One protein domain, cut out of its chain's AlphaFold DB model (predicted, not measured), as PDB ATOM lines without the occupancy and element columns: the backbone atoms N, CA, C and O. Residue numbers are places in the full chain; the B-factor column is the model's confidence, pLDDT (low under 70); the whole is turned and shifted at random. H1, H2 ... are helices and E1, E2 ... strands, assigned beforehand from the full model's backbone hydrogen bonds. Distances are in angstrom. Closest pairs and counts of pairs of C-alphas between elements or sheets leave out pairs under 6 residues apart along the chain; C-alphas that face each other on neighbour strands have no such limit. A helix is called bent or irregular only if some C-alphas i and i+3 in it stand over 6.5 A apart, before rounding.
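What this domain is: This is residues 4 to 163 of the 169 residues of the protein "Putative membrane protein" of Campylobacter curvus (strain 525.92) (UniProt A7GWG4). Four long helices lie one next to the other in an elongated stack, in the order H3, H2, H5, H6: the hairpin H2 and H3 on one side, H5 along H2, and the bent helix H6 folding back over the side of H5 away from H2. At one end of the stack, short H1 lies across and makes the tip, with little H4 and the short strand E1 near it. The printed part has 160 residues, with six named helices and one named strand in the order H1, H2, H3, H4, H5, H6, E1; the class is mostly helix. The whole is loose, with a radius of gyration of the C-alphas of 19.4 A and spans of 62 by 33 by 22 A.

Where its parts are: H2, the longest helix, holds residues 16 to 52 and measures 53.8 A, from C-alpha 16 at (-36.583, -23.358, 38.478) to C-alpha 52 at (-42.614, -51.330, -7.028). H3 is residues 57 to 80, 36.0 A, and H5 is residues 95 to 124, 43.4 A. H6, residues 132 to 157, was assigned as one helix by its hydrogen bonds but is bent: C-alphas 142 and 145 are 7.1 A apart. Its arms are H6a, residues 132 to 142, 15.7 A, and H6b, residues 145 to 157, 18.4 A. The short elements are H1, residues 4 to 12, 12.3 A, beginning at C-alpha 4 (-56.303, -26.628, 40.690); H4, residues 89 to 93, 6.3 A; and E1, residues 160 to 162, 6.2 A, ending at C-alpha 162 (-52.208, -28.297, 33.092).

How they stand to each other: H5 is the hub, touching three other helices. It touches H2 at a shallow tilt of 23 degrees, the same way, closest at the C-alphas of Arg 29 and Asn 106, 5.9 A. H2 and H3 form a helical hairpin with a shallow tilt of 31 degrees, opposite ways; the C-alphas of Val 31 and Ala 75 come closest, 5.0 A. With residues 101 to 109 alone, H5 touches H6b at a shallow tilt of 30 degrees, opposite ways, closest at the C-alphas of Glu 105 and Phe 151, 5.6 A. With residues 115 to 122 alone, it touches H6a at a steep tilt of 49 degrees, opposite ways, closest at the C-alphas of Cys 118 and Phe 137, 7.3 A. H4 and H5 touch only at the corner, and H1 touches H4, with the C-alphas of Phe 11 and Val 92 5.5 A apart. H3 is apart from both H6a and H6b. E1 pairs with no named strand, but residues 87 to 88 pair with it antiparallel. Every O i to N i+4 pair is within hydrogen-bond range in H1, H2, H4, H5, H6a and H6b; in H3 it is 18 of 20.

The domain as a whole: The two C-alphas farthest apart, those of Asp 5 and Pro 56, are 62.4 A apart. The printed part has no cut and no long link. Mean pLDDT of the printed part is 85.7; residues 80 to 84, 124 and 126 are under 70.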
ATOM      1  N   PHE A   4     -57.179 -27.457  41.508       84.06
ATOM      2  CA  PHE A   4     -56.303 -26.628  40.690       84.06
ATOM      3  C   PHE A   4     -55.457 -25.663  41.533       84.06
ATOM      4  O   PHE A   4     -54.244 -25.610  41.335       84.06
ATOM      5  N   ASP A   5     -56.053 -24.983  42.516       85.06
ATOM      6  CA  ASP A   5     -55.329 -24.063  43.410       85.06
ATOM      7  C   ASP A   5     -54.262 -24.802  44.226       85.06
ATOM      8  O   ASP A   5     -53.138 -24.326  44.388       85.06
ATOM      9  N   ALA A   6     -54.582 -26.018  44.685       87.44
ATOM     10  CA  ALA A   6     -53.641 -26.869  45.407       87.44
ATOM     11  C   ALA A   6     -52.451 -27.299  44.531       87.44
ATOM     12  O   ALA A   6     -51.309 -27.336  44.999       87.44
ATOM     13  N   LEU A   7     -52.697 -27.629  43.257       87.00
ATOM     14  CA  LEU A   7     -51.634 -27.930  42.296       87.00
ATOM     15  C   LEU A   7     -50.808 -26.689  41.946       87.00
ATOM     16  O   LEU A   7     -49.588 -26.800  41.849       87.00
ATOM     17  N   LYS A   8     -51.441 -25.526  41.782       87.38
ATOM     18  CA  LYS A   8     -50.747 -24.271  41.477       87.38
ATOM     19  C   LYS A   8     -49.793 -23.882  42.607       87.38
ATOM     20  O   LYS A   8     -48.611 -23.682  42.343       87.38
ATOM     21  N   ALA A   9     -50.253 -23.932  43.857       88.94
ATOM     22  CA  ALA A   9     -49.409 -23.691  45.025       88.94
ATOM     23  C   ALA A   9     -48.204 -24.650  45.085       88.94
ATOM     24  O   ALA A   9     -47.080 -24.222  45.335       88.94
ATOM     25  N   LYS A  10     -48.405 -25.945  44.792       89.56
ATOM     26  CA  LYS A  10     -47.300 -26.919  44.704       89.56
ATOM     27  C   LYS A  10     -46.359 -26.658  43.534       89.56
ATOM     28  O   LYS A  10     -45.181 -26.960  43.635       89.56
ATOM     29  N   PHE A  11     -46.858 -26.152  42.412       87.94
ATOM     30  CA  PHE A  11     -46.020 -25.832  41.260       87.94
ATOM     31  C   PHE A  11     -45.124 -24.617  41.522       87.94
ATOM     32  O   PHE A  11     -43.977 -24.579  41.066       87.94
ATOM     33  N   ASP A  12     -45.625 -23.636  42.267       88.12
ATOM     34  CA  ASP A  12     -44.884 -22.419  42.589       88.12
ATOM     35  C   ASP A  12     -43.715 -22.692  43.555       88.12
ATOM     36  O   ASP A  12     -42.703 -22.002  43.483       88.12
ATOM     37  N   THR A  13     -43.777 -23.765  44.356       91.75
ATOM     38  CA  THR A  13     -42.667 -24.201  45.228       91.75
ATOM     39  C   THR A  13     -41.593 -25.044  44.528       91.75
ATOM     40  O   THR A  13     -40.566 -25.341  45.133       91.75
ATOM     41  N   ILE A  14     -41.791 -25.453  43.268       89.88
ATOM     42  CA  ILE A  14     -40.802 -26.254  42.524       89.88
ATOM     43  C   ILE A  14     -39.653 -25.367  42.039       89.88
ATOM     44  O   ILE A  14     -39.880 -24.374  41.341       89.88
ATOM     45  N   ASP A  15     -38.418 -25.810  42.285       91.00
ATOM     46  CA  ASP A  15     -37.206 -25.142  41.808       91.00
ATOM     47  C   ASP A  15     -37.203 -24.909  40.290       91.00
ATOM     48  O   ASP A  15     -37.505 -25.800  39.483       91.00
ATOM     49  N   ALA A  16     -36.720 -23.734  39.884       89.56
ATOM     50  CA  ALA A  16     -36.583 -23.358  38.478       89.56
ATOM     51  C   ALA A  16     -35.725 -24.351  37.665       89.56
ATOM     52  O   ALA A  16     -36.013 -24.612  36.495       89.56
ATOM     53  N   ASN A  17     -34.710 -24.969  38.282       91.25
ATOM     54  CA  ASN A  17     -33.883 -25.987  37.624       91.25
ATOM     55  C   ASN A  17     -34.703 -27.229  37.225       91.25
ATOM     56  O   ASN A  17     -34.545 -27.746  36.118       91.25
ATOM     57  N   LEU A  18     -35.627 -27.690  38.078       90.31
ATOM     58  CA  LEU A  18     -36.487 -28.828  37.743       90.31
ATOM     59  C   LEU A  18     -37.477 -28.478  36.629       90.31
ATOM     60  O   LEU A  18     -37.679 -29.297  35.732       90.31
ATOM     61  N   LYS A  19     -38.037 -27.261  36.639       90.25
ATOM     62  CA  LYS A  19     -38.898 -26.759  35.552       90.25
ATOM     63  C   LYS A  19     -38.140 -26.717  34.221       90.25
ATOM     64  O   LYS A  19     -38.625 -27.247  33.223       90.25
ATOM     65  N   ARG A  20     -36.901 -26.208  34.223       89.44
ATOM     66  CA  ARG A  20     -36.028 -26.175  33.037       89.44
ATOM     67  C   ARG A  20     -35.716 -27.572  32.500       89.44
ATOM     68  O   ARG A  20     -35.784 -27.791  31.292       89.44
ATOM     69  N   ARG A  21     -35.382 -28.528  33.375       90.94
ATOM     70  CA  ARG A  21     -35.138 -29.924  32.967       90.94
ATOM     71  C   ARG A  21     -36.389 -30.556  32.369       90.94
ATOM     72  O   ARG A  21     -36.295 -31.204  31.332       90.94
ATOM     73  N   TYR A  22     -37.551 -30.335  32.977       90.38
ATOM     74  CA  TYR A  22     -38.824 -30.818  32.446       90.38
ATOM     75  C   TYR A  22     -39.094 -30.268  31.039       90.38
ATOM     76  O   TYR A  22     -39.435 -31.031  30.135       90.38
ATOM     77  N   ASP A  23     -38.885 -28.967  30.833       88.69
ATOM     78  CA  ASP A  23     -39.063 -28.333  29.525       88.69
ATOM     79  C   ASP A  23     -38.099 -28.909  28.475       88.69
ATOM     80  O   ASP A  23     -38.521 -29.198  27.352       88.69
ATOM     81  N   LEU A  24     -36.839 -29.166  28.849       89.81
ATOM     82  CA  LEU A  24     -35.864 -29.830  27.981       89.81
ATOM     83  C   LEU A  24     -36.308 -31.253  27.611       89.81
ATOM     84  O   LEU A  24     -36.307 -31.613  26.436       89.81
ATOM     85  N   HIS A  25     -36.730 -32.057  28.587       90.19
ATOM     86  CA  HIS A  25     -37.207 -33.413  28.322       90.19
ATOM     87  C   HIS A  25     -38.438 -33.418  27.414       90.19
ATOM     88  O   HIS A  25     -38.497 -34.189  26.458       90.19
ATOM     89  N   ARG A  26     -39.392 -32.512  27.657       87.06
ATOM     90  CA  ARG A  26     -40.587 -32.332  26.825       87.06
ATOM     91  C   ARG A  26     -40.237 -31.925  25.393       87.06
ATOM     92  O   ARG A  26     -40.937 -32.340  24.465       87.06
ATOM     93  N   LEU A  27     -39.195 -31.112  25.218       88.38
ATOM     94  CA  LEU A  27     -38.684 -30.707  23.914       88.38
ATOM     95  C   LEU A  27     -38.096 -31.901  23.157       88.38
ATOM     96  O   LEU A  27     -38.522 -32.162  22.034       88.38
ATOM     97  N   ILE A  28     -37.177 -32.635  23.794       87.88
ATOM     98  CA  ILE A  28     -36.527 -33.823  23.221       87.88
ATOM     99  C   ILE A  28     -37.579 -34.843  22.800       87.88
ATOM    100  O   ILE A  28     -37.568 -35.267  21.648       87.88
ATOM    101  N   ARG A  29     -38.538 -35.153  23.683       88.25
ATOM    102  CA  ARG A  29     -39.679 -36.017  23.369       88.25
ATOM    103  C   ARG A  29     -40.367 -35.584  22.085       88.25
ATOM    104  O   ARG A  29     -40.517 -36.375  21.168       88.25
ATOM    105  N   ARG A  30     -40.794 -34.321  21.996       86.81
ATOM    106  CA  ARG A  30     -41.555 -33.849  20.831       86.81
ATOM    107  C   ARG A  30     -40.741 -33.957  19.546       86.81
ATOM    108  O   ARG A  30     -41.265 -34.453  18.555       86.81
ATOM    109  N   VAL A  31     -39.500 -33.474  19.563       89.38
ATOM    110  CA  VAL A  31     -38.620 -33.516  18.390       89.38
ATOM    111  C   VAL A  31     -38.383 -34.959  17.974       89.38
ATOM    112  O   VAL A  31     -38.610 -35.289  16.818       89.38
ATOM    113  N   GLY A  32     -37.997 -35.815  18.918       89.50
ATOM    114  CA  GLY A  32     -37.724 -37.221  18.665       89.50
ATOM    115  C   GLY A  32     -38.952 -37.977  18.162       89.50
ATOM    116  O   GLY A  32     -38.863 -38.662  17.154       89.50
ATOM    117  N   THR A  33     -40.125 -37.797  18.775       88.62
ATOM    118  CA  THR A  33     -41.361 -38.450  18.316       88.62
ATOM    119  C   THR A  33     -41.773 -37.982  16.920       88.62
ATOM    120  O   THR A  33     -42.115 -38.815  16.089       88.62
ATOM    121  N   VAL A  34     -41.728 -36.675  16.628       90.94
ATOM    122  CA  VAL A  34     -42.049 -36.168  15.280       90.94
ATOM    123  C   VAL A  34     -41.039 -36.679  14.260       90.94
ATOM    124  O   VAL A  34     -41.439 -37.106  13.183       90.94
ATOM    125  N   PHE A  35     -39.752 -36.669  14.607       90.88
ATOM    126  CA  PHE A  35     -38.692 -37.201  13.763       90.88
ATOM    127  C   PHE A  35     -38.946 -38.668  13.418       90.88
ATOM    128  O   PHE A  35     -39.056 -38.994  12.244       90.88
ATOM    129  N   LEU A  36     -39.129 -39.524  14.429       89.00
ATOM    130  CA  LEU A  36     -39.374 -40.954  14.244       89.00
ATOM    131  C   LEU A  36     -40.636 -41.224  13.419       89.00
ATOM    132  O   LEU A  36     -40.594 -42.041  12.506       89.00
ATOM    133  N   LEU A  37     -41.740 -40.521  13.695       89.31
ATOM    134  CA  LEU A  37     -42.981 -40.669  12.929       89.31
ATOM    135  C   LEU A  37     -42.797 -40.252  11.467       89.31
ATOM    136  O   LEU A  37     -43.216 -40.978  10.571       89.31
ATOM    137  N   CYS A  38     -42.159 -39.108  11.205       89.94
ATOM    138  CA  CYS A  38     -41.878 -38.665   9.841       89.94
ATOM    139  C   CYS A  38     -40.936 -39.631   9.116       89.94
ATOM    140  O   CYS A  38     -41.212 -39.981   7.971       89.94
ATOM    141  N   SER A  39     -39.873 -40.092   9.780       88.88
ATOM    142  CA  SER A  39     -38.914 -41.040   9.211       88.88
ATOM    143  C   SER A  39     -39.565 -42.375   8.890       88.88
ATOM    144  O   SER A  39     -39.303 -42.920   7.827       88.88
ATOM    145  N   PHE A  40     -40.443 -42.873   9.761       86.00
ATOM    146  CA  PHE A  40     -41.190 -44.096   9.505       86.00
ATOM    147  C   PHE A  40     -42.133 -43.930   8.308       86.00
ATOM    148  O   PHE A  40     -42.045 -44.693   7.357       86.00
ATOM    149  N   MET A  41     -42.967 -42.885   8.289       88.31
ATOM    150  CA  MET A  41     -43.939 -42.676   7.206       88.31
ATOM    151  C   MET A  41     -43.269 -42.430   5.847       88.31
ATOM    152  O   MET A  41     -43.640 -43.053   4.854       88.31
ATOM    153  N   LEU A  42     -42.278 -41.532   5.790       88.69
ATOM    154  CA  LEU A  42     -41.556 -41.231   4.551       88.69
ATOM    155  C   LEU A  42     -40.663 -42.396   4.127       88.69
ATOM    156  O   LEU A  42     -40.607 -42.702   2.942       88.69
ATOM    157  N   GLY A  43     -39.989 -43.047   5.077       85.88
ATOM    158  CA  GLY A  43     -39.136 -44.201   4.809       85.88
ATOM    159  C   GLY A  43     -39.930 -45.377   4.252       85.88
ATOM    160  O   GLY A  43     -39.549 -45.922   3.223       85.88
ATOM    161  N   SER A  44     -41.072 -45.716   4.857       84.69
ATOM    162  CA  SER A  44     -41.966 -46.751   4.326       84.69
ATOM    163  C   SER A  44     -42.506 -46.381   2.948       84.69
ATOM    164  O   SER A  44     -42.487 -47.221   2.056       84.69
ATOM    165  N   PHE A  45     -42.941 -45.133   2.736       86.12
ATOM    166  CA  PHE A  45     -43.416 -44.688   1.423       86.12
ATOM    167  C   PHE A  45     -42.337 -44.825   0.340       86.12
ATOM    168  O   PHE A  45     -42.607 -45.372  -0.724       86.12
ATOM    169  N   VAL A  46     -41.115 -44.361   0.621       85.62
ATOM    170  CA  VAL A  46     -39.971 -44.488  -0.291       85.62
ATOM    171  C   VAL A  46     -39.653 -45.954  -0.560       85.62
ATOM    172  O   VAL A  46     -39.447 -46.316  -1.712       85.62
ATOM    173  N   PHE A  47     -39.630 -46.788   0.480       82.06
ATOM    174  CA  PHE A  47     -39.346 -48.213   0.352       82.06
ATOM    175  C   PHE A  47     -40.351 -48.901  -0.581       82.06
ATOM    176  O   PHE A  47     -39.935 -49.443  -1.599       82.06
ATOM    177  N   PHE A  48     -41.655 -48.783  -0.301       83.62
ATOM    178  CA  PHE A  48     -42.706 -49.381  -1.133       83.62
ATOM    179  C   PHE A  48     -42.671 -48.860  -2.574       83.62
ATOM    180  O   PHE A  48     -42.701 -49.640  -3.518       83.62
ATOM    181  N   PHE A  49     -42.551 -47.541  -2.758       85.12
ATOM    182  CA  PHE A  49     -42.544 -46.938  -4.091       85.12
ATOM    183  C   PHE A  49     -41.347 -47.387  -4.942       85.12
ATOM    184  O   PHE A  49     -41.471 -47.567  -6.151       85.12
ATOM    185  N   LEU A  50     -40.173 -47.545  -4.331       85.00
ATOM    186  CA  LEU A  50     -38.963 -47.948  -5.047       85.00
ATOM    187  C   LEU A  50     -38.875 -49.457  -5.265       85.00
ATOM    188  O   LEU A  50     -38.298 -49.877  -6.268       85.00
ATOM    189  N   GLU A  51     -39.460 -50.250  -4.367       83.12
ATOM    190  CA  GLU A  51     -39.652 -51.686  -4.560       83.12
ATOM    191  C   GLU A  51     -40.566 -51.953  -5.767       83.12
ATOM    192  O   GLU A  51     -40.176 -52.702  -6.662       83.12
ATOM    193  N   ASP A  52     -41.695 -51.241  -5.878       87.12
ATOM    194  CA  ASP A  52     -42.614 -51.330  -7.028       87.12
ATOM    195  C   ASP A  52     -41.938 -50.979  -8.368       87.12
ATOM    196  O   ASP A  52     -42.282 -51.526  -9.419       87.12
ATOM    197  N   LEU A  53     -40.960 -50.070  -8.351       87.75
ATOM    198  CA  LEU A  53     -40.199 -49.655  -9.535       87.75
ATOM    199  C   LEU A  53     -38.972 -50.533  -9.820       87.75
ATOM    200  O   LEU A  53     -38.260 -50.273 -10.792       87.75
ATOM    201  N   ASN A  54     -38.703 -51.536  -8.977       84.94
ATOM    202  CA  ASN A  54     -37.482 -52.342  -8.996       84.94
ATOM    203  C   ASN A  54     -36.213 -51.468  -9.082       84.94
ATOM    204  O   ASN A  54     -35.302 -51.705  -9.882       84.94
ATOM    205  N   ALA A  55     -36.204 -50.377  -8.311       82.88
ATOM    206  CA  ALA A  55     -35.166 -49.366  -8.394       82.88
ATOM    207  C   ALA A  55     -33.803 -49.923  -7.930       82.88
ATOM    208  O   ALA A  55     -33.737 -50.685  -6.961       82.88
ATOM    209  N   PRO A  56     -32.685 -49.503  -8.554       83.19
ATOM    210  CA  PRO A  56     -31.349 -49.861  -8.092       83.19
ATOM    211  C   PRO A  56     -31.122 -49.458  -6.630       83.19
ATOM    212  O   PRO A  56     -31.482 -48.353  -6.219       83.19
ATOM    213  N   SER A  57     -30.422 -50.303  -5.870       77.44
ATOM    214  CA  SER A  57     -30.152 -50.106  -4.435       77.44
ATOM    215  C   SER A  57     -29.525 -48.745  -4.097       77.44
ATOM    216  O   SER A  57     -29.848 -48.147  -3.070       77.44
ATOM    217  N   PHE A  58     -28.674 -48.210  -4.978       79.50
ATOM    218  CA  PHE A  58     -28.081 -46.880  -4.820       79.50
ATOM    219  C   PHE A  58     -29.126 -45.750  -4.856       79.50
ATOM    220  O   PHE A  58     -29.045 -44.815  -4.061       79.50
ATOM    221  N   ILE A  59     -30.134 -45.850  -5.730       83.50
ATOM    222  CA  ILE A  59     -31.229 -44.871  -5.801       83.50
ATOM    223  C   ILE A  59     -32.062 -44.947  -4.519       83.50
ATOM    224  O   ILE A  59     -32.319 -43.916  -3.896       83.50
ATOM    225  N   SER A  60     -32.396 -46.155  -4.061       79.44
ATOM    226  CA  SER A  60     -33.117 -46.363  -2.799       79.44
ATOM    227  C   SER A  60     -32.386 -45.784  -1.596       79.44
ATOM    228  O   SER A  60     -32.994 -45.101  -0.773       79.44
ATOM    229  N   CYS A  61     -31.066 -45.943  -1.541       79.00
ATOM    230  CA  CYS A  61     -30.230 -45.333  -0.513       79.00
ATOM    231  C   CYS A  61     -30.345 -43.795  -0.503       79.00
ATOM    232  O   CYS A  61     -30.592 -43.200   0.549       79.00
ATOM    233  N   ILE A  62     -30.249 -43.140  -1.669       86.69
ATOM    234  CA  ILE A  62     -30.357 -41.675  -1.783       86.69
ATOM    235  C   ILE A  62     -31.717 -41.169  -1.292       86.69
ATOM    236  O   ILE A  62     -31.776 -40.219  -0.508       86.69
ATOM    237  N   PHE A  63     -32.814 -41.792  -1.728       86.94
ATOM    238  CA  PHE A  63     -34.155 -41.363  -1.327       86.94
ATOM    239  C   PHE A  63     -34.415 -41.588   0.168       86.94
ATOM    240  O   PHE A  63     -35.045 -40.745   0.806       86.94
ATOM    241  N   MET A  64     -33.882 -42.665   0.752       83.50
ATOM    242  CA  MET A  64     -33.968 -42.908   2.197       83.50
ATOM    243  C   MET A  64     -33.202 -41.850   3.002       83.50
ATOM    244  O   MET A  64     -33.723 -41.328   3.991       83.50
ATOM    245  N   ILE A  65     -32.006 -41.455   2.550       85.62
ATOM    246  CA  ILE A  65     -31.251 -40.348   3.158       85.62
ATOM    247  C   ILE A  65     -32.039 -39.037   3.040       85.62
ATOM    248  O   ILE A  65     -32.169 -38.300   4.021       85.62
ATOM    249  N   ALA A  66     -32.616 -38.751   1.871       90.06
ATOM    250  CA  ALA A  66     -33.441 -37.563   1.672       90.06
ATOM    251  C   ALA A  66     -34.658 -37.549   2.616       90.06
ATOM    252  O   ALA A  66     -34.911 -36.538   3.276       90.06
ATOM    253  N   ALA A  67     -35.366 -38.673   2.759       88.75
ATOM    254  CA  ALA A  67     -36.482 -38.825   3.695       88.75
ATOM    255  C   ALA A  67     -36.062 -38.559   5.151       88.75
ATOM    256  O   ALA A  67     -36.771 -37.868   5.894       88.75
ATOM    257  N   PHE A  68     -34.887 -39.040   5.556       87.62
ATOM    258  CA  PHE A  68     -34.328 -38.801   6.886       87.62
ATOM    259  C   PHE A  68     -34.019 -37.314   7.130       87.62
ATOM    260  O   PHE A  68     -34.425 -36.747   8.148       87.62
ATOM    261  N   VAL A  69     -33.380 -36.642   6.165       89.88
ATOM    262  CA  VAL A  69     -33.085 -35.199   6.238       89.88
ATOM    263  C   VAL A  69     -34.374 -34.375   6.314       89.88
ATOM    264  O   VAL A  69     -34.503 -33.498   7.173       89.88
ATOM    265  N   ILE A  70     -35.365 -34.687   5.472       91.75
ATOM    266  CA  ILE A  70     -36.680 -34.029   5.479       91.75
ATOM    267  C   ILE A  70     -37.360 -34.204   6.844       91.75
ATOM    268  O   ILE A  70     -37.881 -33.234   7.405       91.75
ATOM    269  N   SER A  71     -37.301 -35.405   7.422       90.88
ATOM    270  CA  SER A  71     -37.848 -35.696   8.756       90.88
ATOM    271  C   SER A  71     -37.211 -34.820   9.838       90.88
ATOM    272  O   SER A  71     -37.917 -34.267  10.684       90.88
ATOM    273  N   GLY A  72     -35.894 -34.600   9.766       87.12
ATOM    274  CA  GLY A  72     -35.167 -33.678  10.647       87.12
ATOM    275  C   GLY A  72     -35.668 -32.238  10.544       87.12
ATOM    276  O   GLY A  72     -35.930 -31.577  11.555       87.12
ATOM    277  N   VAL A  73     -35.893 -31.759   9.318       89.12
ATOM    278  CA  VAL A  73     -36.438 -30.417   9.074       89.12
ATOM    279  C   VAL A  73     -37.849 -30.284   9.660       89.12
ATOM    280  O   VAL A  73     -38.123 -29.304  10.360       89.12
ATOM    281  N   PHE A  74     -38.737 -31.258   9.444       88.31
ATOM    282  CA  PHE A  74     -40.085 -31.255  10.029       88.31
ATOM    283  C   PHE A  74     -40.057 -31.275  11.561       88.31
ATOM    284  O   PHE A  74     -40.745 -30.470  12.201       88.31
ATOM    285  N   ALA A  75     -39.216 -32.123  12.153       88.12
ATOM    286  CA  ALA A  75     -39.045 -32.201  13.598       88.12
ATOM    287  C   ALA A  75     -38.596 -30.856  14.186       88.12
ATOM    288  O   ALA A  75     -39.184 -30.383  15.162       88.12
ATOM    289  N   SER A  76     -37.651 -30.165  13.538       84.12
ATOM    290  CA  SER A  76     -37.204 -28.833  13.970       84.12
ATOM    291  C   SER A  76     -38.317 -27.773  13.893       84.12
ATOM    292  O   SER A  76     -38.479 -26.959  14.807       84.12
ATOM    293  N   LYS A  77     -39.153 -27.805  12.844       84.38
ATOM    294  CA  LYS A  77     -40.299 -26.891  12.689       84.38
ATOM    295  C   LYS A  77     -41.371 -27.135  13.754       84.38
ATOM    296  O   LYS A  77     -41.999 -26.176  14.209       84.38
ATOM    297  N   SER A  78     -41.549 -28.380  14.200       80.44
ATOM    298  CA  SER A  78     -42.536 -28.746  15.229       80.44
ATOM    299  C   SER A  78     -42.289 -28.065  16.585       80.44
ATOM    300  O   SER A  78     -43.232 -27.790  17.331       80.44
ATOM    301  N   VAL A  79     -41.032 -27.718  16.887       77.00
ATOM    302  CA  VAL A  79     -40.644 -27.002  18.112       77.00
ATOM    303  C   VAL A  79     -41.225 -25.593  18.148       77.00
ATOM    304  O   VAL A  79     -41.746 -25.164  19.177       77.00
ATOM    305  N   LYS A  80     -41.190 -24.878  17.018       66.62
ATOM    306  CA  LYS A  80     -41.553 -23.454  16.936       66.62
ATOM    307  C   LYS A  80     -43.054 -23.192  17.129       66.62
ATOM    308  O   LYS A  80     -43.448 -22.064  17.409       66.62
ATOM    309  N   LYS A  81     -43.906 -24.215  16.991       60.31
ATOM    310  CA  LYS A  81     -45.371 -24.064  16.910       60.31
ATOM    311  C   LYS A  81     -46.084 -23.955  18.265       60.31
ATOM    312  O   LYS A  81     -47.276 -23.659  18.295       60.31
ATOM    313  N   HIS A  82     -45.431 -24.213  19.397       57.94
ATOM    314  CA  HIS A  82     -46.117 -24.264  20.697       57.94
ATOM    315  C   HIS A  82     -45.476 -23.342  21.725       57.94
ATOM    316  O   HIS A  82     -44.515 -23.714  22.390       57.94
ATOM    317  N   LYS A  83     -46.086 -22.162  21.884       60.56
ATOM    318  CA  LYS A  83     -45.722 -21.182  22.914       60.56
ATOM    319  C   LYS A  83     -46.272 -21.533  24.304       60.56
ATOM    320  O   LYS A  83     -45.701 -21.116  25.299       60.56
ATOM    321  N   ILE A  84     -47.344 -22.328  24.384       68.94
ATOM    322  CA  ILE A  84     -48.020 -22.621  25.655       68.94
ATOM    323  C   ILE A  84     -47.314 -23.763  26.402       68.94
ATOM    324  O   ILE A  84     -47.246 -24.919  25.938       68.94
ATOM    325  N   LYS A  85     -46.802 -23.447  27.593       78.44
ATOM    326  CA  LYS A  85     -46.206 -24.430  28.497       78.44
ATOM    327  C   LYS A  85     -47.301 -25.222  29.208       78.44
ATOM    328  O   LYS A  85     -48.239 -24.664  29.759       78.44
ATOM    329  N   ARG A  86     -47.206 -26.552  29.136       84.31
ATOM    330  CA  ARG A  86     -48.132 -27.466  29.811       84.31
ATOM    331  C   ARG A  86     -47.348 -28.452  30.658       84.31
ATOM    332  O   ARG A  86     -46.418 -29.091  30.156       84.31
ATOM    333  N   TYR A  87     -47.784 -28.623  31.895       85.88
ATOM    334  CA  TYR A  87     -47.165 -29.478  32.895       85.88
ATOM    335  C   TYR A  87     -48.030 -30.712  33.179       85.88
ATOM    336  O   TYR A  87     -49.260 -30.702  33.063       85.88
ATOM    337  N   SER A  88     -47.356 -31.818  33.481       88.94
ATOM    338  CA  SER A  88     -47.968 -33.082  33.889       88.94
ATOM    339  C   SER A  88     -48.406 -33.009  35.351       88.94
ATOM    340  O   SER A  88     -47.715 -32.411  36.176       88.94
ATOM    341  N   ARG A  89     -49.504 -33.694  35.700       89.38
ATOM    342  CA  ARG A  89     -49.910 -33.883  37.106       89.38
ATOM    343  C   ARG A  89     -48.789 -34.521  37.928       89.38
ATOM    344  O   ARG A  89     -48.516 -34.092  39.046       89.38
ATOM    345  N   LEU A  90     -48.127 -35.526  37.347       89.69
ATOM    346  CA  LEU A  90     -47.044 -36.270  37.981       89.69
ATOM    347  C   LEU A  90     -45.856 -35.362  38.294       89.69
ATOM    348  O   LEU A  90     -45.250 -35.499  39.350       89.69
ATOM    349  N   PHE A  91     -45.559 -34.404  37.413       91.81
ATOM    350  CA  PHE A  91     -44.489 -33.435  37.640       91.81
ATOM    351  C   PHE A  91     -44.788 -32.522  38.825       91.81
ATOM    352  O   PHE A  91     -43.925 -32.331  39.670       91.81
ATOM    353  N   VAL A  92     -46.018 -32.018  38.923       89.44
ATOM    354  CA  VAL A  92     -46.417 -31.129  40.025       89.44
ATOM    355  C   VAL A  92     -46.407 -31.861  41.368       89.44
ATOM    356  O   VAL A  92     -46.020 -31.299  42.385       89.44
ATOM    357  N   GLN A  93     -46.827 -33.129  41.390       90.81
ATOM    358  CA  GLN A  93     -46.893 -33.909  42.628       90.81
ATOM    359  C   GLN A  93     -45.542 -34.498  43.045       90.81
ATOM    360  O   GLN A  93     -45.214 -34.504  44.230       90.81
ATOM    361  N   LYS A  94     -44.787 -35.049  42.089       93.56
ATOM    362  CA  LYS A  94     -43.519 -35.756  42.308       93.56
ATOM    363  C   LYS A  94     -42.522 -35.399  41.191       93.56
ATOM    364  O   LYS A  94     -42.284 -36.217  40.295       93.56
ATOM    365  N   PRO A  95     -41.880 -34.216  41.260       90.94
ATOM    366  CA  PRO A  95     -41.015 -33.710  40.192       90.94
ATOM    367  C   PRO A  95     -39.897 -34.678  39.784       90.94
ATOM    368  O   PRO A  95     -39.697 -34.938  38.600       90.94
ATOM    369  N   ARG A  96     -39.201 -35.276  40.762       91.31
ATOM    370  CA  ARG A  96     -38.090 -36.216  40.516       91.31
ATOM    371  C   ARG A  96     -38.538 -37.482  39.784       91.31
ATOM    372  O   ARG A  96     -37.849 -37.932  38.876       91.31
ATOM    373  N   LEU A  97     -39.701 -38.026  40.151       92.56
ATOM    374  CA  LEU A  97     -40.257 -39.217  39.508       92.56
ATOM    375  C   LEU A  97     -40.670 -38.914  38.064       92.56
ATOM    376  O   LEU A  97     -40.345 -39.675  37.161       92.56
ATOM    377  N   SER A  98     -41.324 -37.773  37.835       92.62
ATOM    378  CA  SER A  98     -41.687 -37.340  36.482       92.62
ATOM    379  C   SER A  98     -40.459 -37.182  35.584       92.62
ATOM    380  O   SER A  98     -40.481 -37.667  34.454       92.62
ATOM    381  N   LEU A  99     -39.378 -36.577  36.091       93.25
ATOM    382  CA  LEU A  99     -38.115 -36.442  35.357       93.25
ATOM    383  C   LEU A  99     -37.477 -37.799  35.037       93.25
ATOM    384  O   LEU A  99     -37.002 -37.984  33.922       93.25
ATOM    385  N   ALA A 100     -37.500 -38.757  35.969       94.88
ATOM    386  CA  ALA A 100     -36.994 -40.107  35.719       94.88
ATOM    387  C   ALA A 100     -37.787 -40.819  34.610       94.88
ATOM    388  O   ALA A 100     -37.194 -41.384  33.694       94.88
ATOM    389  N   VAL A 101     -39.121 -40.720  34.638       93.88
ATOM    390  CA  VAL A 101     -39.988 -41.265  33.579       93.88
ATOM    391  C   VAL A 101     -39.699 -40.591  32.234       93.88
ATOM    392  O   VAL A 101     -39.618 -41.267  31.217       93.88
ATOM    393  N   PHE A 102     -39.476 -39.275  32.215       92.44
ATOM    394  CA  PHE A 102     -39.073 -38.553  31.005       92.44
ATOM    395  C   PHE A 102     -37.701 -38.970  30.470       92.44
ATOM    396  O   PHE A 102     -37.501 -39.024  29.259       92.44
ATOM    397  N   ALA A 103     -36.739 -39.226  31.354       92.19
ATOM    398  CA  ALA A 103     -35.421 -39.699  30.960       92.19
ATOM    399  C   ALA A 103     -35.511 -41.093  30.325       92.19
ATOM    400  O   ALA A 103     -34.931 -41.301  29.262       92.19
ATOM    401  N   LEU A 104     -36.293 -42.000  30.921       94.25
ATOM    402  CA  LEU A 104     -36.570 -43.320  30.356       94.25
ATOM    403  C   LEU A 104     -37.268 -43.212  28.995       94.25
ATOM    404  O   LEU A 104     -36.853 -43.854  28.037       94.25
ATOM    405  N   GLU A 105     -38.285 -42.357  28.887       92.88
ATOM    406  CA  GLU A 105     -38.992 -42.112  27.632       92.88
ATOM    407  C   GLU A 105     -38.037 -41.634  26.525       92.88
ATOM    408  O   GLU A 105     -38.020 -42.185  25.426       92.88
ATOM    409  N   ASN A 106     -37.192 -40.645  26.828       92.00
ATOM    410  CA  ASN A 106     -36.221 -40.111  25.875       92.00
ATOM    411  C   ASN A 106     -35.141 -41.136  25.509       92.00
ATOM    412  O   ASN A 106     -34.703 -41.168  24.361       92.00
ATOM    413  N   PHE A 107     -34.718 -41.969  26.462       92.69
ATOM    414  CA  PHE A 107     -33.799 -43.075  26.202       92.69
ATOM    415  C   PHE A 107     -34.410 -44.073  25.217       92.69
ATOM    416  O   PHE A 107     -33.753 -44.476  24.262       92.69
ATOM    417  N   ILE A 108     -35.688 -44.406  25.397       92.75
ATOM    418  CA  ILE A 108     -36.406 -45.286  24.480       92.75
ATOM    419  C   ILE A 108     -36.495 -44.653  23.086       92.75
ATOM    420  O   ILE A 108     -36.154 -45.305  22.108       92.75
ATOM    421  N   VAL A 109     -36.858 -43.371  22.971       90.81
ATOM    422  CA  VAL A 109     -36.859 -42.633  21.687       90.81
ATOM    423  C   VAL A 109     -35.485 -42.665  21.003       90.81
ATOM    424  O   VAL A 109     -35.400 -42.810  19.784       90.81
ATOM    425  N   PHE A 110     -34.399 -42.566  21.768       89.50
ATOM    426  CA  PHE A 110     -33.048 -42.720  21.234       89.50
ATOM    427  C   PHE A 110     -32.761 -44.160  20.777       89.50
ATOM    428  O   PHE A 110     -32.200 -44.354  19.704       89.50
ATOM    429  N   ALA A 111     -33.200 -45.176  21.524       90.31
ATOM    430  CA  ALA A 111     -33.099 -46.572  21.098       90.31
ATOM    431  C   ALA A 111     -33.877 -46.832  19.792       90.31
ATOM    432  O   ALA A 111     -33.362 -47.500  18.897       90.31
ATOM    433  N   PHE A 112     -35.063 -46.224  19.637       89.31
ATOM    434  CA  PHE A 112     -35.836 -46.234  18.390       89.31
ATOM    435  C   PHE A 112     -35.028 -45.672  17.212       89.31
ATOM    436  O   PHE A 112     -35.012 -46.247  16.125       89.31
ATOM    437  N   PHE A 113     -34.322 -44.564  17.430       87.00
ATOM    438  CA  PHE A 113     -33.451 -43.964  16.423       87.00
ATOM    439  C   PHE A 113     -32.292 -44.890  16.030       87.00
ATOM    440  O   PHE A 113     -32.056 -45.105  14.843       87.00
ATOM    441  N   VAL A 114     -31.596 -45.467  17.014       86.25
ATOM    442  CA  VAL A 114     -30.486 -46.403  16.772       86.25
ATOM    443  C   VAL A 114     -30.966 -47.614  15.974       86.25
ATOM    444  O   VAL A 114     -30.320 -47.999  15.004       86.25
ATOM    445  N   PHE A 115     -32.128 -48.167  16.313       85.19
ATOM    446  CA  PHE A 115     -32.704 -49.292  15.581       85.19
ATOM    447  C   PHE A 115     -33.006 -48.967  14.116       85.19
ATOM    448  O   PHE A 115     -32.689 -49.774  13.247       85.19
ATOM    449  N   LEU A 116     -33.551 -47.782  13.812       81.75
ATOM    450  CA  LEU A 116     -33.761 -47.357  12.421       81.75
ATOM    451  C   LEU A 116     -32.442 -47.304  11.636       81.75
ATOM    452  O   LEU A 116     -32.397 -47.714  10.478       81.75
ATOM    453  N   VAL A 117     -31.359 -46.845  12.270       81.31
ATOM    454  CA  VAL A 117     -30.020 -46.858  11.665       81.31
ATOM    455  C   VAL A 117     -29.522 -48.293  11.464       81.31
ATOM    456  O   VAL A 117     -28.984 -48.602  10.404       81.31
ATOM    457  N   CYS A 118     -29.743 -49.192  12.427       80.44
ATOM    458  CA  CYS A 118     -29.401 -50.609  12.280       80.44
ATOM    459  C   CYS A 118     -30.154 -51.270  11.118       80.44
ATOM    460  O   CYS A 118     -29.519 -51.975  10.337       80.44
ATOM    461  N   ILE A 119     -31.459 -51.003  10.952       78.94
ATOM    462  CA  ILE A 119     -32.237 -51.477   9.792       78.94
ATOM    463  C   ILE A 119     -31.559 -51.030   8.496       78.94
ATOM    464  O   ILE A 119     -31.338 -51.841   7.599       78.94
ATOM    465  N   PHE A 120     -31.206 -49.747   8.413       74.19
ATOM    466  CA  PHE A 120     -30.575 -49.181   7.227       74.19
ATOM    467  C   PHE A 120     -29.231 -49.846   6.903       74.19
ATOM    468  O   PHE A 120     -28.970 -50.162   5.747       74.19
ATOM    469  N   ILE A 121     -28.397 -50.108   7.914       76.38
ATOM    470  CA  ILE A 121     -27.099 -50.774   7.740       76.38
ATOM    471  C   ILE A 121     -27.286 -52.228   7.296       76.38
ATOM    472  O   ILE A 121     -26.707 -52.634   6.292       76.38
ATOM    473  N   VAL A 122     -28.105 -53.005   8.013       75.19
ATOM    474  CA  VAL A 122     -28.316 -54.435   7.728       75.19
ATOM    475  C   VAL A 122     -28.924 -54.631   6.339       75.19
ATOM    476  O   VAL A 122     -28.422 -55.444   5.563       75.19
ATOM    477  N   SER A 123     -29.946 -53.840   5.997       70.19
ATOM    478  CA  SER A 123     -30.592 -53.885   4.683       70.19
ATOM    479  C   SER A 123     -29.676 -53.362   3.571       70.19
ATOM    480  O   SER A 123     -29.546 -54.007   2.534       70.19
ATOM    481  N   GLY A 124     -28.991 -52.233   3.781       68.19
ATOM    482  CA  GLY A 124     -28.142 -51.609   2.763       68.19
ATOM    483  C   GLY A 124     -26.851 -52.377   2.465       68.19
ATOM    484  O   GLY A 124     -26.373 -52.349   1.334       68.19
ATOM    485  N   MET A 125     -26.294 -53.078   3.455       71.31
ATOM    486  CA  MET A 125     -25.077 -53.886   3.304       71.31
ATOM    487  C   MET A 125     -25.358 -55.357   2.965       71.31
ATOM    488  O   MET A 125     -24.415 -56.134   2.836       71.31
ATOM    489  N   ASN A 126     -26.631 -55.740   2.814       69.00
ATOM    490  CA  ASN A 126     -27.061 -57.109   2.521       69.00
ATOM    491  C   ASN A 126     -26.468 -58.140   3.507       69.00
ATOM    492  O   ASN A 126     -25.996 -59.214   3.125       69.00
ATOM    493  N   ILE A 127     -26.425 -57.766   4.791       73.31
ATOM    494  CA  ILE A 127     -25.828 -58.581   5.851       73.31
ATOM    495  C   ILE A 127     -26.730 -59.786   6.115       73.31
ATOM    496  O   ILE A 127     -27.927 -59.643   6.358       73.31
ATOM    497  N   SER A 128     -26.138 -60.980   6.104       73.25
ATOM    498  CA  SER A 128     -26.854 -62.216   6.424       73.25
ATOM    499  C   SER A 128     -27.381 -62.192   7.857       73.25
ATOM    500  O   SER A 128     -26.647 -61.870   8.795       73.25
ATOM    501  N   ILE A 129     -28.628 -62.625   8.030       71.12
ATOM    502  CA  ILE A 129     -29.278 -62.795   9.336       71.12
ATOM    503  C   ILE A 129     -28.501 -63.785  10.223       71.12
ATOM    504  O   ILE A 129     -28.436 -63.616  11.434       71.12
ATOM    505  N   ASN A 130     -27.806 -64.752   9.615       77.94
ATOM    506  CA  ASN A 130     -27.000 -65.751  10.326       77.94
ATOM    507  C   ASN A 130     -25.629 -65.226  10.791       77.94
ATOM    508  O   ASN A 130     -24.854 -65.970  11.387       77.94
ATOM    509  N   SER A 131     -25.289 -63.972  10.482       82.81
ATOM    510  CA  SER A 131     -24.110 -63.315  11.049       82.81
ATOM    511  C   SER A 131     -24.383 -62.868  12.487       82.81
ATOM    512  O   SER A 131     -25.531 -62.643  12.864       82.81
ATOM    513  N   GLU A 132     -23.334 -62.653  13.284       81.75
ATOM    514  CA  GLU A 132     -23.468 -62.108  14.646       81.75
ATOM    515  C   GLU A 132     -24.282 -60.801  14.668       81.75
ATOM    516  O   GLU A 132     -25.120 -60.587  15.542       81.75
ATOM    517  N   VAL A 133     -24.089 -59.953  13.651       77.50
ATOM    518  CA  VAL A 133     -24.820 -58.691  13.470       77.50
ATOM    519  C   VAL A 133     -26.302 -58.937  13.168       77.50
ATOM    520  O   VAL A 133     -27.161 -58.224  13.688       77.50
ATOM    521  N   GLY A 134     -26.611 -59.956  12.364       79.06
ATOM    522  CA  GLY A 134     -27.978 -60.363  12.042       79.06
ATOM    523  C   GLY A 134     -28.742 -60.907  13.252       79.06
ATOM    524  O   GLY A 134     -29.875 -60.497  13.491       79.06
ATOM    525  N   VAL A 135     -28.093 -61.724  14.085       81.75
ATOM    526  CA  VAL A 135     -28.685 -62.248  15.330       81.75
ATOM    527  C   VAL A 135     -28.994 -61.119  16.320       81.75
ATOM    528  O   VAL A 135     -30.077 -61.075  16.905       81.75
ATOM    529  N   VAL A 136     -28.074 -60.161  16.493       82.19
ATOM    530  CA  VAL A 136     -28.319 -58.972  17.334       82.19
ATOM    531  C   VAL A 136     -29.498 -58.158  16.796       82.19
ATOM    532  O   VAL A 136     -30.331 -57.689  17.573       82.19
ATOM    533  N   PHE A 137     -29.597 -58.012  15.475       83.31
ATOM    534  CA  PHE A 137     -30.708 -57.322  14.832       83.31
ATOM    535  C   PHE A 137     -32.058 -58.015  15.086       83.31
ATOM    536  O   PHE A 137     -33.013 -57.339  15.467       83.31
ATOM    537  N   GLU A 138     -32.140 -59.344  14.976       83.00
ATOM    538  CA  GLU A 138     -33.366 -60.095  15.289       83.00
ATOM    539  C   GLU A 138     -33.815 -59.923  16.744       83.00
ATOM    540  O   GLU A 138     -34.998 -59.698  17.011       83.00
ATOM    541  N   ILE A 139     -32.878 -59.957  17.697       85.38
ATOM    542  CA  ILE A 139     -33.185 -59.711  19.114       85.38
ATOM    543  C   ILE A 139     -33.767 -58.302  19.300       85.38
ATOM    544  O   ILE A 139     -34.745 -58.126  20.031       85.38
ATOM    545  N   LEU A 140     -33.208 -57.292  18.627       85.56
ATOM    546  CA  LEU A 140     -33.732 -55.924  18.684       85.56
ATOM    547  C   LEU A 140     -35.147 -55.823  18.101       85.56
ATOM    548  O   LEU A 140     -35.993 -55.152  18.694       85.56
ATOM    549  N   VAL A 141     -35.423 -56.515  16.989       86.62
ATOM    550  CA  VAL A 141     -36.767 -56.604  16.391       86.62
ATOM    551  C   VAL A 141     -37.752 -57.234  17.380       86.62
ATOM    552  O   VAL A 141     -38.851 -56.714  17.565       86.62
ATOM    553  N   LEU A 142     -37.356 -58.310  18.066       88.75
ATOM    554  CA  LEU A 142     -38.195 -58.999  19.051       88.75
ATOM    555  C   LEU A 142     -38.503 -58.124  20.277       88.75
ATOM    556  O   LEU A 142     -39.621 -58.140  20.789       88.75
ATOM    557  N   LEU A 143     -37.522 -57.353  20.758       88.75
ATOM    558  CA  LEU A 143     -37.682 -56.470  21.920       88.75
ATOM    559  C   LEU A 143     -38.441 -55.177  21.595       88.75
ATOM    560  O   LEU A 143     -38.935 -54.497  22.501       88.75
ATOM    561  N   TRP A 144     -38.564 -54.831  20.316       86.75
ATOM    562  CA  TRP A 144     -39.187 -53.596  19.851       86.75
ATOM    563  C   TRP A 144     -40.597 -53.331  20.403       86.75
ATOM    564  O   TRP A 144     -40.839 -52.225  20.903       86.75
ATOM    565  N   PRO A 145     -41.537 -54.302  20.405       89.00
ATOM    566  CA  PRO A 145     -42.883 -54.078  20.926       89.00
ATOM    567  C   PRO A 145     -42.884 -53.803  22.432       89.00
ATOM    568  O   PRO A 145     -43.704 -53.024  22.920       89.00
ATOM    569  N   LEU A 146     -41.943 -54.397  23.174       91.25
ATOM    570  CA  LEU A 146     -41.791 -54.161  24.607       91.25
ATOM    571  C   LEU A 146     -41.315 -52.729  24.873       91.25
ATOM    572  O   LEU A 146     -41.921 -52.030  25.689       91.25
ATOM    573  N   PHE A 147     -40.305 -52.248  24.139       90.81
ATOM    574  CA  PHE A 147     -39.877 -50.845  24.218       90.81
ATOM    575  C   PHE A 147     -41.008 -49.881  23.856       90.81
ATOM    576  O   PHE A 147     -41.199 -48.873  24.539       90.81
ATOM    577  N   PHE A 148     -41.801 -50.209  22.834       89.75
ATOM    578  CA  PHE A 148     -42.970 -49.421  22.456       89.75
ATOM    579  C   PHE A 148     -44.031 -49.375  23.566       89.75
ATOM    580  O   PHE A 148     -44.543 -48.304  23.890       89.75
ATOM    581  N   GLY A 149     -44.319 -50.510  24.208       92.25
ATOM    582  CA  GLY A 149     -45.237 -50.574  25.346       92.25
ATOM    583  C   GLY A 149     -44.776 -49.698  26.514       92.25
ATOM    584  O   GLY A 149     -45.550 -48.887  27.027       92.25
ATOM    585  N   VAL A 150     -43.496 -49.789  26.889       93.75
ATOM    586  CA  VAL A 150     -42.915 -48.950  27.951       93.75
ATOM    587  C   VAL A 150     -42.967 -47.467  27.571       93.75
ATOM    588  O   VAL A 150     -43.328 -46.637  28.408       93.75
ATOM    589  N   PHE A 151     -42.675 -47.122  26.312       92.62
ATOM    590  CA  PHE A 151     -42.798 -45.755  25.804       92.62
ATOM    591  C   PHE A 151     -44.218 -45.205  25.984       92.62
ATOM    592  O   PHE A 151     -44.384 -44.124  26.549       92.62
ATOM    593  N   LEU A 152     -45.249 -45.962  25.589       92.81
ATOM    594  CA  LEU A 152     -46.645 -45.544  25.755       92.81
ATOM    595  C   LEU A 152     -46.992 -45.297  27.225       92.81
ATOM    596  O   LEU A 152     -47.568 -44.257  27.553       92.81
ATOM    597  N   VAL A 153     -46.603 -46.207  28.122       93.94
ATOM    598  CA  VAL A 153     -46.818 -46.042  29.569       93.94
ATOM    599  C   VAL A 153     -46.163 -44.752  30.074       93.94
ATOM    600  O   VAL A 153     -46.801 -43.986  30.801       93.94
ATOM    601  N   CYS A 154     -44.930 -44.463  29.651       92.38
ATOM    602  CA  CYS A 154     -44.224 -43.235  30.026       92.38
ATOM    603  C   CYS A 154     -44.946 -41.975  29.519       92.38
ATOM    604  O   CYS A 154     -45.159 -41.029  30.287       92.38
ATOM    605  N   VAL A 155     -45.396 -41.987  28.260       88.69
ATOM    606  CA  VAL A 155     -46.151 -40.884  27.646       88.69
ATOM    607  C   VAL A 155     -47.447 -40.613  28.411       88.69
ATOM    608  O   VAL A 155     -47.754 -39.455  28.711       88.69
ATOM    609  N   PHE A 156     -48.200 -41.662  28.760       90.19
ATOM    610  CA  PHE A 156     -49.448 -41.526  29.512       90.19
ATOM    611  C   PHE A 156     -49.213 -41.042  30.945       90.19
ATOM    612  O   PHE A 156     -49.924 -40.146  31.405       90.19
ATOM    613  N   ALA A 157     -48.184 -41.555  31.625       88.81
ATOM    614  CA  ALA A 157     -47.815 -41.119  32.972       88.81
ATOM    615  C   ALA A 157     -47.419 -39.629  33.020       88.81
ATOM    616  O   ALA A 157     -47.723 -38.926  33.986       88.81
ATOM    617  N   ASN A 158     -46.783 -39.121  31.958       89.31
ATOM    618  CA  ASN A 158     -46.344 -37.729  31.824       89.31
ATOM    619  C   ASN A 158     -47.183 -36.902  30.833       89.31
ATOM    620  O   ASN A 158     -46.682 -35.970  30.180       89.31
ATOM    621  N   LYS A 159     -48.484 -37.196  30.737       87.44
ATOM    622  CA  LYS A 159     -49.406 -36.434  29.891       87.44
ATOM    623  C   LYS A 159     -49.522 -34.987  30.386       87.44
ATOM    624  O   LYS A 159     -49.952 -34.714  31.505       87.44
ATOM    625  N   SER A 160     -49.135 -34.034  29.537       80.81
ATOM    626  CA  SER A 160     -49.136 -32.604  29.866       80.81
ATOM    627  C   SER A 160     -50.546 -32.011  29.743       80.81
ATOM    628  O   SER A 160     -50.986 -31.714  28.630       80.81
ATOM    629  N   MET A 161     -51.238 -31.847  30.873       81.94
ATOM    630  CA  MET A 161     -52.654 -31.448  30.938       81.94
ATOM    631  C   MET A 161     -52.852 -30.020  31.461       81.94
ATOM    632  O   MET A 161     -53.756 -29.332  31.002       81.94
ATOM    633  N   PHE A 162     -51.998 -29.557  32.377       77.69
ATOM    634  CA  PHE A 162     -52.208 -28.297  33.092       77.69
ATOM    635  C   PHE A 162     -51.411 -27.161  32.465       77.69
ATOM    636  O   PHE A 162     -50.206 -27.291  32.254       77.69
ATOM    637  N   CYS A 163     -52.079 -26.050  32.175       79.31
ATOM    638  CA  CYS A 163     -51.437 -24.790  31.832       79.31
ATOM    639  C   CYS A 163     -51.404 -23.942  33.101       79.31
ATOM    640  O   CYS A 163     -52.457 -23.572  33.612       79.31
TER     641      CYS A 163